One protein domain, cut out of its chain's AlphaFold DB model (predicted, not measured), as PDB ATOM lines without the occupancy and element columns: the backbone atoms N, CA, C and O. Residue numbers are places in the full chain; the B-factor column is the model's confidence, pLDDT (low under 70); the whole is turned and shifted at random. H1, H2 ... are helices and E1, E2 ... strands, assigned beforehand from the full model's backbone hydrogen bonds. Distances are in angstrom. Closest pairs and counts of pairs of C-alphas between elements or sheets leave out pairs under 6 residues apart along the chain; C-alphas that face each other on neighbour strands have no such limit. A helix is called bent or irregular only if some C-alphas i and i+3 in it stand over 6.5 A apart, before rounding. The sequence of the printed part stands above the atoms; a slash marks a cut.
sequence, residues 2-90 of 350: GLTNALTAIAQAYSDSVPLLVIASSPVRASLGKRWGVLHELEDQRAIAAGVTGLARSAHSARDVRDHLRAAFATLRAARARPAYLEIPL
ATOM      1  N   GLY A   2     164.909 135.624 147.311       89.75
ATOM      2  CA  GLY A   2     163.634 135.205 147.928       89.75
ATOM      3  C   GLY A   2     162.718 134.393 146.998       89.75
ATOM      4  O   GLY A   2     162.287 133.304 147.367       89.75
ATOM      5  N   LEU A   3     162.483 134.871 145.764       93.50
ATOM      6  CA  LEU A   3     161.660 134.150 144.780       93.50
ATOM      7  C   LEU A   3     162.188 132.735 144.518       93.50
ATOM      8  O   LEU A   3     161.414 131.785 144.527       93.50
ATOM      9  N   THR A   4     163.497 132.599 144.288       93.56
ATOM     10  CA  THR A   4     164.122 131.321 143.921       93.56
ATOM     11  C   THR A   4     163.946 130.258 145.002       93.56
ATOM     12  O   THR A   4     163.726 129.100 144.667       93.56
ATOM     13  N   ASN A   5     163.933 130.654 146.279       94.75
ATOM     14  CA  ASN A   5     163.669 129.744 147.397       94.75
ATOM     15  C   ASN A   5     162.212 129.250 147.429       94.75
ATOM     16  O   ASN A   5     161.944 128.152 147.907       94.75
ATOM     17  N   ALA A   6     161.267 130.040 146.909       95.50
ATOM     18  CA  ALA A   6     159.845 129.706 146.897       95.50
ATOM     19  C   ALA A   6     159.402 128.921 145.648       95.50
ATOM     20  O   ALA A   6     158.290 128.393 145.632       95.50
ATOM     21  N   LEU A   7     160.236 128.815 144.602       95.62
ATOM     22  CA  LEU A   7     159.828 128.255 143.304       95.62
ATOM     23  C   LEU A   7     159.241 126.848 143.398       95.62
ATOM     24  O   LEU A   7     158.268 126.563 142.704       95.62
ATOM     25  N   THR A   8     159.779 125.989 144.264       94.50
ATOM     26  CA  THR A   8     159.266 124.625 144.449       94.50
ATOM     27  C   THR A   8     157.824 124.631 144.956       94.50
ATOM     28  O   THR A   8     156.972 123.952 144.388       94.50
ATOM     29  N   ALA A   9     157.519 125.449 145.967       94.44
ATOM     30  CA  ALA A   9     156.164 125.575 146.503       94.44
ATOM     31  C   ALA A   9     155.202 126.208 145.484       94.44
ATOM     32  O   ALA A   9     154.047 125.798 145.373       94.44
ATOM     33  N   ILE A  10     155.683 127.168 144.691       96.62
ATOM     34  CA  ILE A  10     154.892 127.803 143.631       96.62
ATOM     35  C   ILE A  10     154.570 126.789 142.524       96.62
ATOM     36  O   ILE A  10     153.419 126.683 142.102       96.62
ATOM     37  N   ALA A  11     155.552 125.993 142.097       95.44
ATOM     38  CA  ALA A  11     155.360 124.928 141.117       95.44
ATOM     39  C   ALA A  11     154.390 123.848 141.623       95.44
ATOM     40  O   ALA A  11     153.545 123.368 140.863       95.44
ATOM     41  N   GLN A  12     154.471 123.503 142.911       93.75
ATOM     42  CA  GLN A  12     153.532 122.597 143.568       93.75
ATOM     43  C   GLN A  12     152.101 123.150 143.518       93.75
ATOM     44  O   GLN A  12     151.191 122.472 143.037       93.75
ATOM     45  N   ALA A  13     151.910 124.412 143.914       94.81
ATOM     46  CA  ALA A  13     150.612 125.079 143.860       94.81
ATOM     47  C   ALA A  13     150.061 125.165 142.427       94.81
ATOM     48  O   ALA A  13     148.863 124.975 142.210       94.81
ATOM     49  N   TYR A  14     150.930 125.383 141.433       94.75
ATOM     50  CA  TYR A  14     150.545 125.320 140.026       94.75
ATOM     51  C   TYR A  14     149.998 123.940 139.674       94.75
ATOM     52  O   TYR A  14     148.889 123.863 139.152       94.75
ATOM     53  N   SER A  15     150.727 122.865 139.985       90.12
ATOM     54  CA  SER A  15     150.307 121.487 139.694       90.12
ATOM     55  C   SER A  15     148.960 121.149 140.330       90.12
ATOM     56  O   SER A  15     148.031 120.709 139.650       90.12
ATOM     57  N   ASP A  16     148.812 121.466 141.616       90.75
ATOM     58  CA  ASP A  16     147.619 121.141 142.396       90.75
ATOM     59  C   ASP A  16     146.410 122.031 142.096       90.75
ATOM     60  O   ASP A  16     145.316 121.756 142.592       90.75
ATOM     61  N   SER A  17     146.584 123.058 141.255       92.88
ATOM     62  CA  SER A  17     145.587 124.104 140.995       92.88
ATOM     63  C   SER A  17     145.172 124.831 142.285       92.88
ATOM     64  O   SER A  17     143.996 125.102 142.522       92.88
ATOM     65  N   VAL A  18     146.159 125.125 143.141       92.69
ATOM     66  CA  VAL A  18     145.990 125.875 144.391       92.69
ATOM     67  C   VAL A  18     146.143 127.374 144.104       92.69
ATOM     68  O   VAL A  18     147.158 127.789 143.532       92.69
ATOM     69  N   PRO A  19     145.173 128.215 144.502       94.25
ATOM     70  CA  PRO A  19     145.298 129.659 144.363       94.25
ATOM     71  C   PRO A  19     146.377 130.193 145.317       94.25
ATOM     72  O   PRO A  19     146.230 130.125 146.535       94.25
ATOM     73  N   LEU A  20     147.450 130.756 144.758       97.69
ATOM     74  CA  LEU A  20     148.571 131.345 145.497       97.69
ATOM     75  C   LEU A  20     148.976 132.692 144.881       97.69
ATOM     76  O   LEU A  20     149.327 132.746 143.704       97.69
ATOM     77  N   LEU A  21     148.967 133.770 145.670       97.94
ATOM     78  CA  LEU A  21     149.541 135.060 145.275       97.94
ATOM     79  C   LEU A  21     150.958 135.185 145.832       97.94
ATOM     80  O   LEU A  21     151.152 135.129 147.043       97.94
ATOM     81  N   VAL A  22     151.930 135.397 144.954       98.00
ATOM     82  CA  VAL A  22     153.331 135.624 145.311       98.00
ATOM     83  C   VAL A  22     153.671 137.074 145.008       98.00
ATOM     84  O   VAL A  22     153.570 137.507 143.862       98.00
ATOM     85  N   ILE A  23     154.090 137.819 146.027       97.56
ATOM     86  CA  ILE A  23     154.580 139.190 145.877       97.56
ATOM     87  C   ILE A  23     156.060 139.187 146.232       97.56
ATOM     88  O   ILE A  23     156.437 138.708 147.302       97.56
ATOM     89  N   ALA A  24     156.898 139.701 145.339       95.94
ATOM     90  CA  ALA A  24     158.329 139.826 145.585       95.94
ATOM     91  C   ALA A  24     158.825 141.209 145.179       95.94
ATOM     92  O   ALA A  24     158.323 141.806 144.225       95.94
ATOM     93  N   SER A  25     159.839 141.702 145.884       94.88
ATOM     94  CA  SER A  25     160.536 142.902 145.452       94.88
ATOM     95  C   SER A  25     161.519 142.608 144.313       94.88
ATOM     96  O   SER A  25     162.028 141.490 144.180       94.88
ATOM     97  N   SER A  26     161.798 143.617 143.492       93.69
ATOM     98  CA  SER A  26     162.937 143.642 142.564       93.69
ATOM     99  C   SER A  26     163.884 144.788 142.923       93.69
ATOM    100  O   SER A  26     163.485 145.694 143.662       93.69
ATOM    101  N   PRO A  27     165.120 144.808 142.390       94.50
ATOM    102  CA  PRO A  27     165.976 145.985 142.477       94.50
ATOM    103  C   PRO A  27     165.279 147.263 141.993       94.50
ATOM    104  O   PRO A  27     164.234 147.216 141.332       94.50
ATOM    105  N   VAL A  28     165.866 148.407 142.341       95.06
ATOM    106  CA  VAL A  28     165.321 149.723 141.993       95.06
ATOM    107  C   VAL A  28     165.178 149.885 140.479       95.06
ATOM    108  O   VAL A  28     166.010 149.393 139.715       95.06
ATOM    109  N   ARG A  29     164.146 150.606 140.023       94.56
ATOM    110  CA  ARG A  29     163.826 150.740 138.585       94.56
ATOM    111  C   ARG A  29     165.018 151.188 137.736       94.56
ATOM    112  O   ARG A  29     165.198 150.679 136.633       94.56
ATOM    113  N   ALA A  30     165.850 152.087 138.261       94.44
ATOM    114  CA  ALA A  30     167.021 152.618 137.562       94.44
ATOM    115  C   ALA A  30     168.081 151.553 137.212       94.44
ATOM    116  O   ALA A  30     168.802 151.726 136.229       94.44
ATOM    117  N   SER A  31     168.172 150.458 137.978       93.12
ATOM    118  CA  SER A  31     169.159 149.394 137.752       93.12
ATOM    119  C   SER A  31     168.619 148.221 136.927       93.12
ATOM    120  O   SER A  31     169.392 147.350 136.535       93.12
ATOM    121  N   LEU A  32     167.308 148.157 136.662       90.06
ATOM    122  CA  LEU A  32     166.694 147.020 135.972       90.06
ATOM    123  C   LEU A  32     167.262 146.848 134.555       90.06
ATOM    124  O   LEU A  32     167.269 147.778 133.747       90.06
ATOM    125  N   GLY A  33     167.745 145.638 134.254       86.31
ATOM    126  CA  GLY A  33     168.321 145.285 132.952       86.31
ATOM    127  C   GLY A  33     169.685 145.919 132.662       86.31
ATOM    128  O   GLY A  33     170.184 145.794 131.544       86.31
ATOM    129  N   LYS A  34     170.296 146.604 133.638       90.94
ATOM    130  CA  LYS A  34     171.590 147.275 133.468       90.94
ATOM    131  C   LYS A  34     172.788 146.394 133.804       90.94
ATOM    132  O   LYS A  34     173.889 146.727 133.374       90.94
ATOM    133  N   ARG A  35     172.581 145.271 134.507       86.69
ATOM    134  CA  ARG A  35     173.639 144.319 134.883       86.69
ATOM    135  C   ARG A  35     174.757 144.992 135.680       86.69
ATOM    136  O   ARG A  35     175.937 144.733 135.462       86.69
ATOM    137  N   TRP A  36     174.375 145.890 136.584       92.62
ATOM    138  CA  TRP A  36     175.317 146.605 137.447       92.62
ATOM    139  C   TRP A  36     175.824 145.743 138.610       92.62
ATOM    140  O   TRP A  36     176.686 146.192 139.359       92.62
ATOM    141  N   GLY A  37     175.312 144.518 138.767       88.75
ATOM    142  CA  GLY A  37     175.688 143.625 139.857       88.75
ATOM    143  C   GLY A  37     175.105 144.086 141.188       88.75
ATOM    144  O   GLY A  37     175.730 143.905 142.232       88.75
ATOM    145  N   VAL A  38     173.931 144.726 141.162       91.50
ATOM    146  CA  VAL A  38     173.303 145.220 142.393       91.50
ATOM    147  C   VAL A  38     172.846 144.053 143.266       91.50
ATOM    148  O   VAL A  38     172.576 142.948 142.788       91.50
ATOM    149  N   LEU A  39     172.753 144.291 144.575       87.25
ATOM    150  CA  LEU A  39     172.378 143.256 145.533       87.25
ATOM    151  C   LEU A  39     171.051 142.587 145.128       87.25
ATOM    152  O   LEU A  39     170.039 143.256 144.920       87.25
ATOM    153  N   HIS A  40     171.067 141.254 145.054       88.19
ATOM    154  CA  HIS A  40     169.932 140.409 144.657       88.19
ATOM    155  C   HIS A  40     169.431 140.582 143.209       88.19
ATOM    156  O   HIS A  40     168.320 140.136 142.911       88.19
ATOM    157  N   GLU A  41     170.231 141.164 142.308       89.00
ATOM    158  CA  GLU A  41     169.916 141.229 140.877       89.00
ATOM    159  C   GLU A  41     169.802 139.821 140.270       89.00
ATOM    160  O   GLU A  41     170.689 138.978 140.404       89.00
ATOM    161  N   LEU A  42     168.684 139.569 139.592       89.56
ATOM    162  CA  LEU A  42     168.487 138.428 138.704       89.56
ATOM    163  C   LEU A  42     168.307 138.969 137.288       89.56
ATOM    164  O   LEU A  42     167.724 140.036 137.114       89.56
ATOM    165  N   GLU A  43     168.760 138.216 136.287       86.00
ATOM    166  CA  GLU A  43     168.684 138.650 134.888       86.00
ATOM    167  C   GLU A  43     167.238 138.900 134.427       86.00
ATOM    168  O   GLU A  43     166.955 139.933 133.826       86.00
ATOM    169  N   ASP A  44     166.320 137.987 134.754       90.69
ATOM    170  CA  ASP A  44     164.881 138.182 134.560       90.69
ATOM    171  C   ASP A  44     164.096 137.395 135.623       90.69
ATOM    172  O   ASP A  44     163.735 136.225 135.454       90.69
ATOM    173  N   GLN A  45     163.857 138.044 136.764       93.19
ATOM    174  CA  GLN A  45     163.113 137.458 137.880       93.19
ATOM    175  C   GLN A  45     161.661 137.116 137.482       93.19
ATOM    176  O   GLN A  45     161.147 136.052 137.845       93.19
ATOM    177  N   ARG A  46     161.023 137.956 136.658       94.88
ATOM    178  CA  ARG A  46     159.670 137.722 136.141       94.88
ATOM    179  C   ARG A  46     159.605 136.485 135.246       94.88
ATOM    180  O   ARG A  46     158.657 135.711 135.368       94.88
ATOM    181  N   ALA A  47     160.574 136.272 134.356       94.75
ATOM    182  CA  ALA A  47     160.605 135.099 133.480       94.75
ATOM    183  C   ALA A  47     160.767 133.793 134.264       94.75
ATOM    184  O   ALA A  47     160.154 132.786 133.904       94.75
ATOM    185  N   ILE A  48     161.538 133.817 135.354       94.88
ATOM    186  CA  ILE A  48     161.656 132.680 136.272       94.88
ATOM    187  C   ILE A  48     160.285 132.362 136.888       94.88
ATOM    188  O   ILE A  48     159.826 131.220 136.814       94.88
ATOM    189  N   ALA A  49     159.585 133.367 137.427       96.50
ATOM    190  CA  ALA A  49     158.245 133.183 137.989       96.50
ATOM    191  C   ALA A  49     157.212 132.728 136.944       96.50
ATOM    192  O   ALA A  49     156.360 131.886 137.235       96.50
ATOM    193  N   ALA A  50     157.291 133.239 135.713       96.19
ATOM    194  CA  ALA A  50     156.389 132.875 134.619       96.19
ATOM    195  C   ALA A  50     156.451 131.379 134.261       96.19
ATOM    196  O   ALA A  50     155.493 130.839 133.718       96.19
ATOM    197  N   GLY A  51     157.557 130.693 134.576       94.38
ATOM    198  CA  GLY A  51     157.687 129.249 134.373       94.38
ATOM    199  C   GLY A  51     156.849 128.397 135.330       94.38
ATOM    200  O   GLY A  51     156.618 127.225 135.042       94.38
ATOM    201  N   VAL A  52     156.400 128.964 136.454       95.38
ATOM    202  CA  VAL A  52     155.695 128.242 137.530       95.38
ATOM    203  C   VAL A  52     154.388 128.922 137.958       95.38
ATOM    204  O   VAL A  52     153.767 128.516 138.933       95.38
ATOM    205  N   THR A  53     153.941 129.954 137.242       97.00
ATOM    206  CA  THR A  53     152.710 130.703 137.540       97.00
ATOM    207  C   THR A  53     151.818 130.807 136.306       97.00
ATOM    208  O   THR A  53     152.290 130.740 135.175       97.00
ATOM    209  N   GLY A  54     150.508 130.971 136.506       95.50
ATOM    210  CA  GLY A  54     149.575 131.281 135.413       95.50
ATOM    211  C   GLY A  54     149.618 132.753 134.993       95.50
ATOM    212  O   GLY A  54     149.152 133.108 133.913       95.50
ATOM    213  N   LEU A  55     150.174 133.617 135.845       97.31
ATOM    214  CA  LEU A  55     150.352 135.042 135.604       97.31
ATOM    215  C   LEU A  55     151.624 135.513 136.309       97.31
ATOM    216  O   LEU A  55     151.743 135.327 137.515       97.31
ATOM    217  N   ALA A  56     152.512 136.195 135.590       98.00
ATOM    218  CA  ALA A  56     153.663 136.890 136.158       98.00
ATOM    219  C   ALA A  56     153.704 138.328 135.628       98.00
ATOM    220  O   ALA A  56     153.683 138.547 134.413       98.00
ATOM    221  N   ARG A  57     153.727 139.315 136.526       97.94
ATOM    222  CA  ARG A  57     153.716 140.748 136.188       97.94
ATOM    223  C   ARG A  57     154.761 141.503 137.001       97.94
ATOM    224  O   ARG A  57     155.016 141.135 138.141       97.94
ATOM    225  N   SER A  58     155.290 142.581 136.429       96.56
ATOM    226  CA  SER A  58     156.163 143.539 137.117       96.56
ATOM    227  C   SER A  58     155.500 144.908 137.090       96.56
ATOM    228  O   SER A  58     155.029 145.338 136.038       96.56
ATOM    229  N   ALA A  59     155.397 145.558 138.246       97.38
ATOM    230  CA  ALA A  59     154.837 146.897 138.372       97.38
ATOM    231  C   ALA A  59     155.926 147.970 138.227       97.38
ATOM    232  O   ALA A  59     157.031 147.805 138.734       97.38
ATOM    233  N   HIS A  60     155.601 149.094 137.589       95.94
ATOM    234  CA  HIS A  60     156.474 150.268 137.485       95.94
ATOM    235  C   HIS A  60     155.856 151.528 138.111       95.94
ATOM    236  O   HIS A  60     156.555 152.522 138.313       95.94
ATOM    237  N   SER A  61     154.571 151.468 138.471       97.06
ATOM    238  CA  SER A  61     153.823 152.527 139.148       97.06
ATOM    239  C   SER A  61     152.812 151.968 140.160       97.06
ATOM    240  O   SER A  61     152.432 150.795 140.106       97.06
ATOM    241  N   ALA A  62     152.290 152.822 141.049       95.81
ATOM    242  CA  ALA A  62     151.220 152.435 141.974       95.81
ATOM    243  C   ALA A  62     149.932 151.992 141.243       95.81
ATOM    244  O   ALA A  62     149.178 151.149 141.735       95.81
ATOM    245  N   ARG A  63     149.684 152.539 140.042       96.44
ATOM    246  CA  ARG A  63     148.567 152.136 139.177       96.44
ATOM    247  C   ARG A  63     148.757 150.713 138.663       96.44
ATOM    248  O   ARG A  63     147.810 149.931 138.733       96.44
ATOM    249  N   ASP A  64     149.971 150.368 138.245       97.19
ATOM    250  CA  ASP A  64     150.298 149.015 137.792       97.19
ATOM    251  C   ASP A  64     150.083 148.001 138.909       97.19
ATOM    252  O   ASP A  64     149.515 146.945 138.663       97.19
ATOM    253  N   VAL A  65     150.484 148.319 140.147       96.38
ATOM    254  CA  VAL A  65     150.240 147.442 141.303       96.38
ATOM    255  C   VAL A  65     148.747 147.133 141.429       96.38
ATOM    256  O   VAL A  65     148.368 145.965 141.481       96.38
ATOM    257  N   ARG A  66     147.881 148.155 141.411       95.25
ATOM    258  CA  ARG A  66     146.424 147.960 141.483       95.25
ATOM    259  C   ARG A  66     145.905 147.107 140.324       95.25
ATOM    260  O   ARG A  66     145.136 146.170 140.544       95.25
ATOM    261  N   ASP A  67     146.300 147.426 139.096       95.25
ATOM    262  CA  ASP A  67     145.758 146.777 137.904       95.25
ATOM    263  C   ASP A  67     146.281 145.331 137.757       95.25
ATOM    264  O   ASP A  67     145.521 144.423 137.407       95.25
ATOM    265  N   HIS A  68     147.534 145.071 138.139       96.75
ATOM    266  CA  HIS A  68     148.098 143.725 138.217       96.75
ATOM    267  C   HIS A  68     147.504 142.899 139.356       96.75
ATOM    268  O   HIS A  68     147.276 141.707 139.158       96.75
ATOM    269  N   LEU A  69     147.191 143.497 140.511       95.62
ATOM    270  CA  LEU A  69     146.447 142.803 141.564       95.62
ATOM    271  C   LEU A  69     145.059 142.391 141.066       95.62
ATOM    272  O   LEU A  69     144.666 141.245 141.275       95.62
ATOM    273  N   ARG A  70     144.345 143.264 140.341       94.31
ATOM    274  CA  ARG A  70     143.052 142.916 139.723       94.31
ATOM    275  C   ARG A  70     143.181 141.686 138.818       94.31
ATOM    276  O   ARG A  70     142.395 140.748 138.949       94.31
ATOM    277  N   ALA A  71     144.193 141.661 137.947       94.12
ATOM    278  CA  ALA A  71     144.470 140.514 137.081       94.12
ATOM    279  C   ALA A  71     144.870 139.256 137.874       94.12
ATOM    280  O   ALA A  71     144.382 138.168 137.583       94.12
ATOM    281  N   ALA A  72     145.703 139.395 138.907       95.44
ATOM    282  CA  ALA A  72     146.113 138.287 139.760       95.44
ATOM    283  C   ALA A  72     144.912 137.655 140.473       95.44
ATOM    284  O   ALA A  72     144.736 136.443 140.410       95.44
ATOM    285  N   PHE A  73     144.026 138.457 141.068       94.12
ATOM    286  CA  PHE A  73     142.801 137.947 141.684       94.12
ATOM    287  C   PHE A  73     141.858 137.279 140.679       94.12
ATOM    288  O   PHE A  73     141.176 136.329 141.056       94.12
ATOM    289  N   ALA A  74     141.825 137.727 139.420       92.19
ATOM    290  CA  ALA A  74     141.096 137.026 138.365       92.19
ATOM    291  C   ALA A  74     141.713 135.645 138.074       92.19
ATOM    292  O   ALA A  74     140.981 134.661 138.041       92.19
ATOM    293  N   THR A  75     143.044 135.535 137.968       92.81
ATOM    294  CA  THR A  75     143.754 134.251 137.788       92.81
ATOM    295  C   THR A  75     143.524 133.280 138.949       92.81
ATOM    296  O   THR A  75     143.305 132.090 138.734       92.81
ATOM    297  N   LEU A  76     143.529 133.780 140.188       93.12
ATOM    298  CA  LEU A  76     143.288 132.973 141.391       93.12
ATOM    299  C   LEU A  76     141.844 132.469 141.497       93.12
ATOM    300  O   LEU A  76     141.594 131.464 142.156       93.12
ATOM    301  N   ARG A  77     140.897 133.185 140.883       90.81
ATOM    302  CA  ARG A  77     139.461 132.866 140.879       90.81
ATOM    303  C   ARG A  77     138.997 132.211 139.579       90.81
ATOM    304  O   ARG A  77     137.806 131.951 139.438       90.81
ATOM    305  N   ALA A  78     139.901 131.973 138.631       89.06
ATOM    306  CA  ALA A  78     139.581 131.278 137.397       89.06
ATOM    307  C   ALA A  78     139.072 129.861 137.704       89.06
ATOM    308  O   ALA A  78     139.469 129.259 138.700       89.06
ATOM    309  N   ALA A  79     138.243 129.316 136.807       87.75
ATOM    310  CA  ALA A  79     137.685 127.967 136.926       87.75
ATOM    311  C   ALA A  79     138.756 126.908 137.240       87.75
ATOM    312  O   ALA A  79     138.552 126.031 138.075       87.75
ATOM    313  N   ARG A  80     139.936 127.052 136.625       91.25
ATOM    314  CA  ARG A  80     141.154 126.360 137.034       91.25
ATOM    315  C   ARG A  80     142.145 127.355 137.629       91.25
ATOM    316  O   ARG A  80     142.869 128.027 136.893       91.25
ATOM    317  N   ALA A  81     142.182 127.432 138.955       91.25
ATOM    318  CA  ALA A  81     143.079 128.331 139.668       91.25
ATOM    319  C   ALA A  81     144.552 128.000 139.389       91.25
ATOM    320  O   ALA A  81     144.957 126.836 139.353       91.25
ATOM    321  N   ARG A  82     145.367 129.043 139.216       94.31
ATOM    322  CA  ARG A  82     146.829 128.956 139.104       94.31
ATOM    323  C   ARG A  82     147.480 130.030 139.978       94.31
ATOM    324  O   ARG A  82     146.866 131.077 140.187       94.31
ATOM    325  N   PRO A  83     148.721 129.822 140.443       97.69
ATOM    326  CA  PRO A  83     149.474 130.860 141.125       97.69
ATOM    327  C   PRO A  83     149.642 132.114 140.264       97.69
ATOM    328  O   PRO A  83     149.786 132.021 139.040       97.69
ATOM    329  N   ALA A  84     149.671 133.272 140.913       98.00
ATOM    330  CA  ALA A  84     149.956 134.561 140.301       98.00
ATOM    331  C   ALA A  84     151.150 135.216 141.000       98.00
ATOM    332  O   ALA A  84     151.261 135.174 142.224       98.00
ATOM    333  N   TYR A  85     152.030 135.830 140.220       98.44
ATOM    334  CA  TYR A  85     153.231 136.509 140.680       98.44
ATOM    335  C   TYR A  85     153.183 137.998 140.331       98.44
ATOM    336  O   TYR A  85     152.915 138.366 139.182       98.44
ATOM    337  N   LEU A  86     153.472 138.839 141.323       98.25
ATOM    338  CA  LEU A  86     153.625 140.279 141.175       98.25
ATOM    339  C   LEU A  86     154.979 140.723 141.730       98.25
ATOM    340  O   LEU A  86     155.271 140.586 142.917       98.25
ATOM    341  N   GLU A  87     155.782 141.298 140.851       96.62
ATOM    342  CA  GLU A  87     157.050 141.929 141.170       96.62
ATOM    343  C   GLU A  87     156.878 143.437 141.372       96.62
ATOM    344  O   GLU A  87     156.202 144.096 140.577       96.62
ATOM    345  N   ILE A  88     157.501 143.984 142.420       97.25
ATOM    346  CA  ILE A  88     157.439 145.412 142.760       97.25
ATOM    347  C   ILE A  88     158.857 145.949 143.043       97.25
ATOM    348  O   ILE A  88     159.501 145.484 143.983       97.25
ATOM    349  N   PRO A  89     159.367 146.934 142.286       96.31
ATOM    350  CA  PRO A  89     160.662 147.555 142.558       96.31
ATOM    351  C   PRO A  89     160.761 148.168 143.956       96.31
ATOM    352  O   PRO A  89     159.809 148.772 144.451       96.31
ATOM    353  N   LEU A  90     161.930 148.036 144.586       96.06
ATOM    354  CA  LEU A  90     162.171 148.529 145.948       96.06
ATOM    355  C   LEU A  90     161.917 150.032 146.105       96.06
ATOM    356  O   LEU A  90     161.401 150.454 147.133       96.06
TER     357      LEU A  90
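Overview. This is residues 2 to 90 of the 350 residues of an uncharacterized protein of Gammaproteobacteria bacterium (UniProt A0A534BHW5). A small three-stranded parallel sheet, order E1 E3 E2, is the middle of three layers, with H1 and H2 over one face and H3 over the other; residues 27 to 44 loop out beyond one end. The 89 printed residues, mixed in class, run H1 E1 H2 E2 H3 E3. The whole is compact, radius of gyration of the C-alphas 13.1 A, but flat, spanning 41 by 29 by 14 A.

Along the chain. H1, residues 2 to 16, starts at C-alpha 2 (163.634, 135.205, 147.928) and is 22.0 A long; it is irregular, C-alphas 5 and 8 being 7.4 A apart. E1 is residues 21 to 26, 16.1 A; H2 45 to 50, 8.8 A; E2 55 to 58, 10.4 A; H3 62 to 76, 21.0 A. E3, residues 84 to 89, 17.0 A, ends at C-alpha 89 (160.662, 147.555, 142.558).

Arrangement. N 22 and O 84 of E1 and E3, 2.8 A, and N 85 and O 55 of E3 and E2, 2.8 A, are within hydrogen-bond range. H3 runs along the strands at a height over the sheet of 8.5 A. Every O i to N i+4 pair is within range in H2 and H3, 9 of 11 in H1.

Size, cuts and confidence. The E1 to H2 link is long. The printed part has no cut; no printed residue is under 70 in pLDDT.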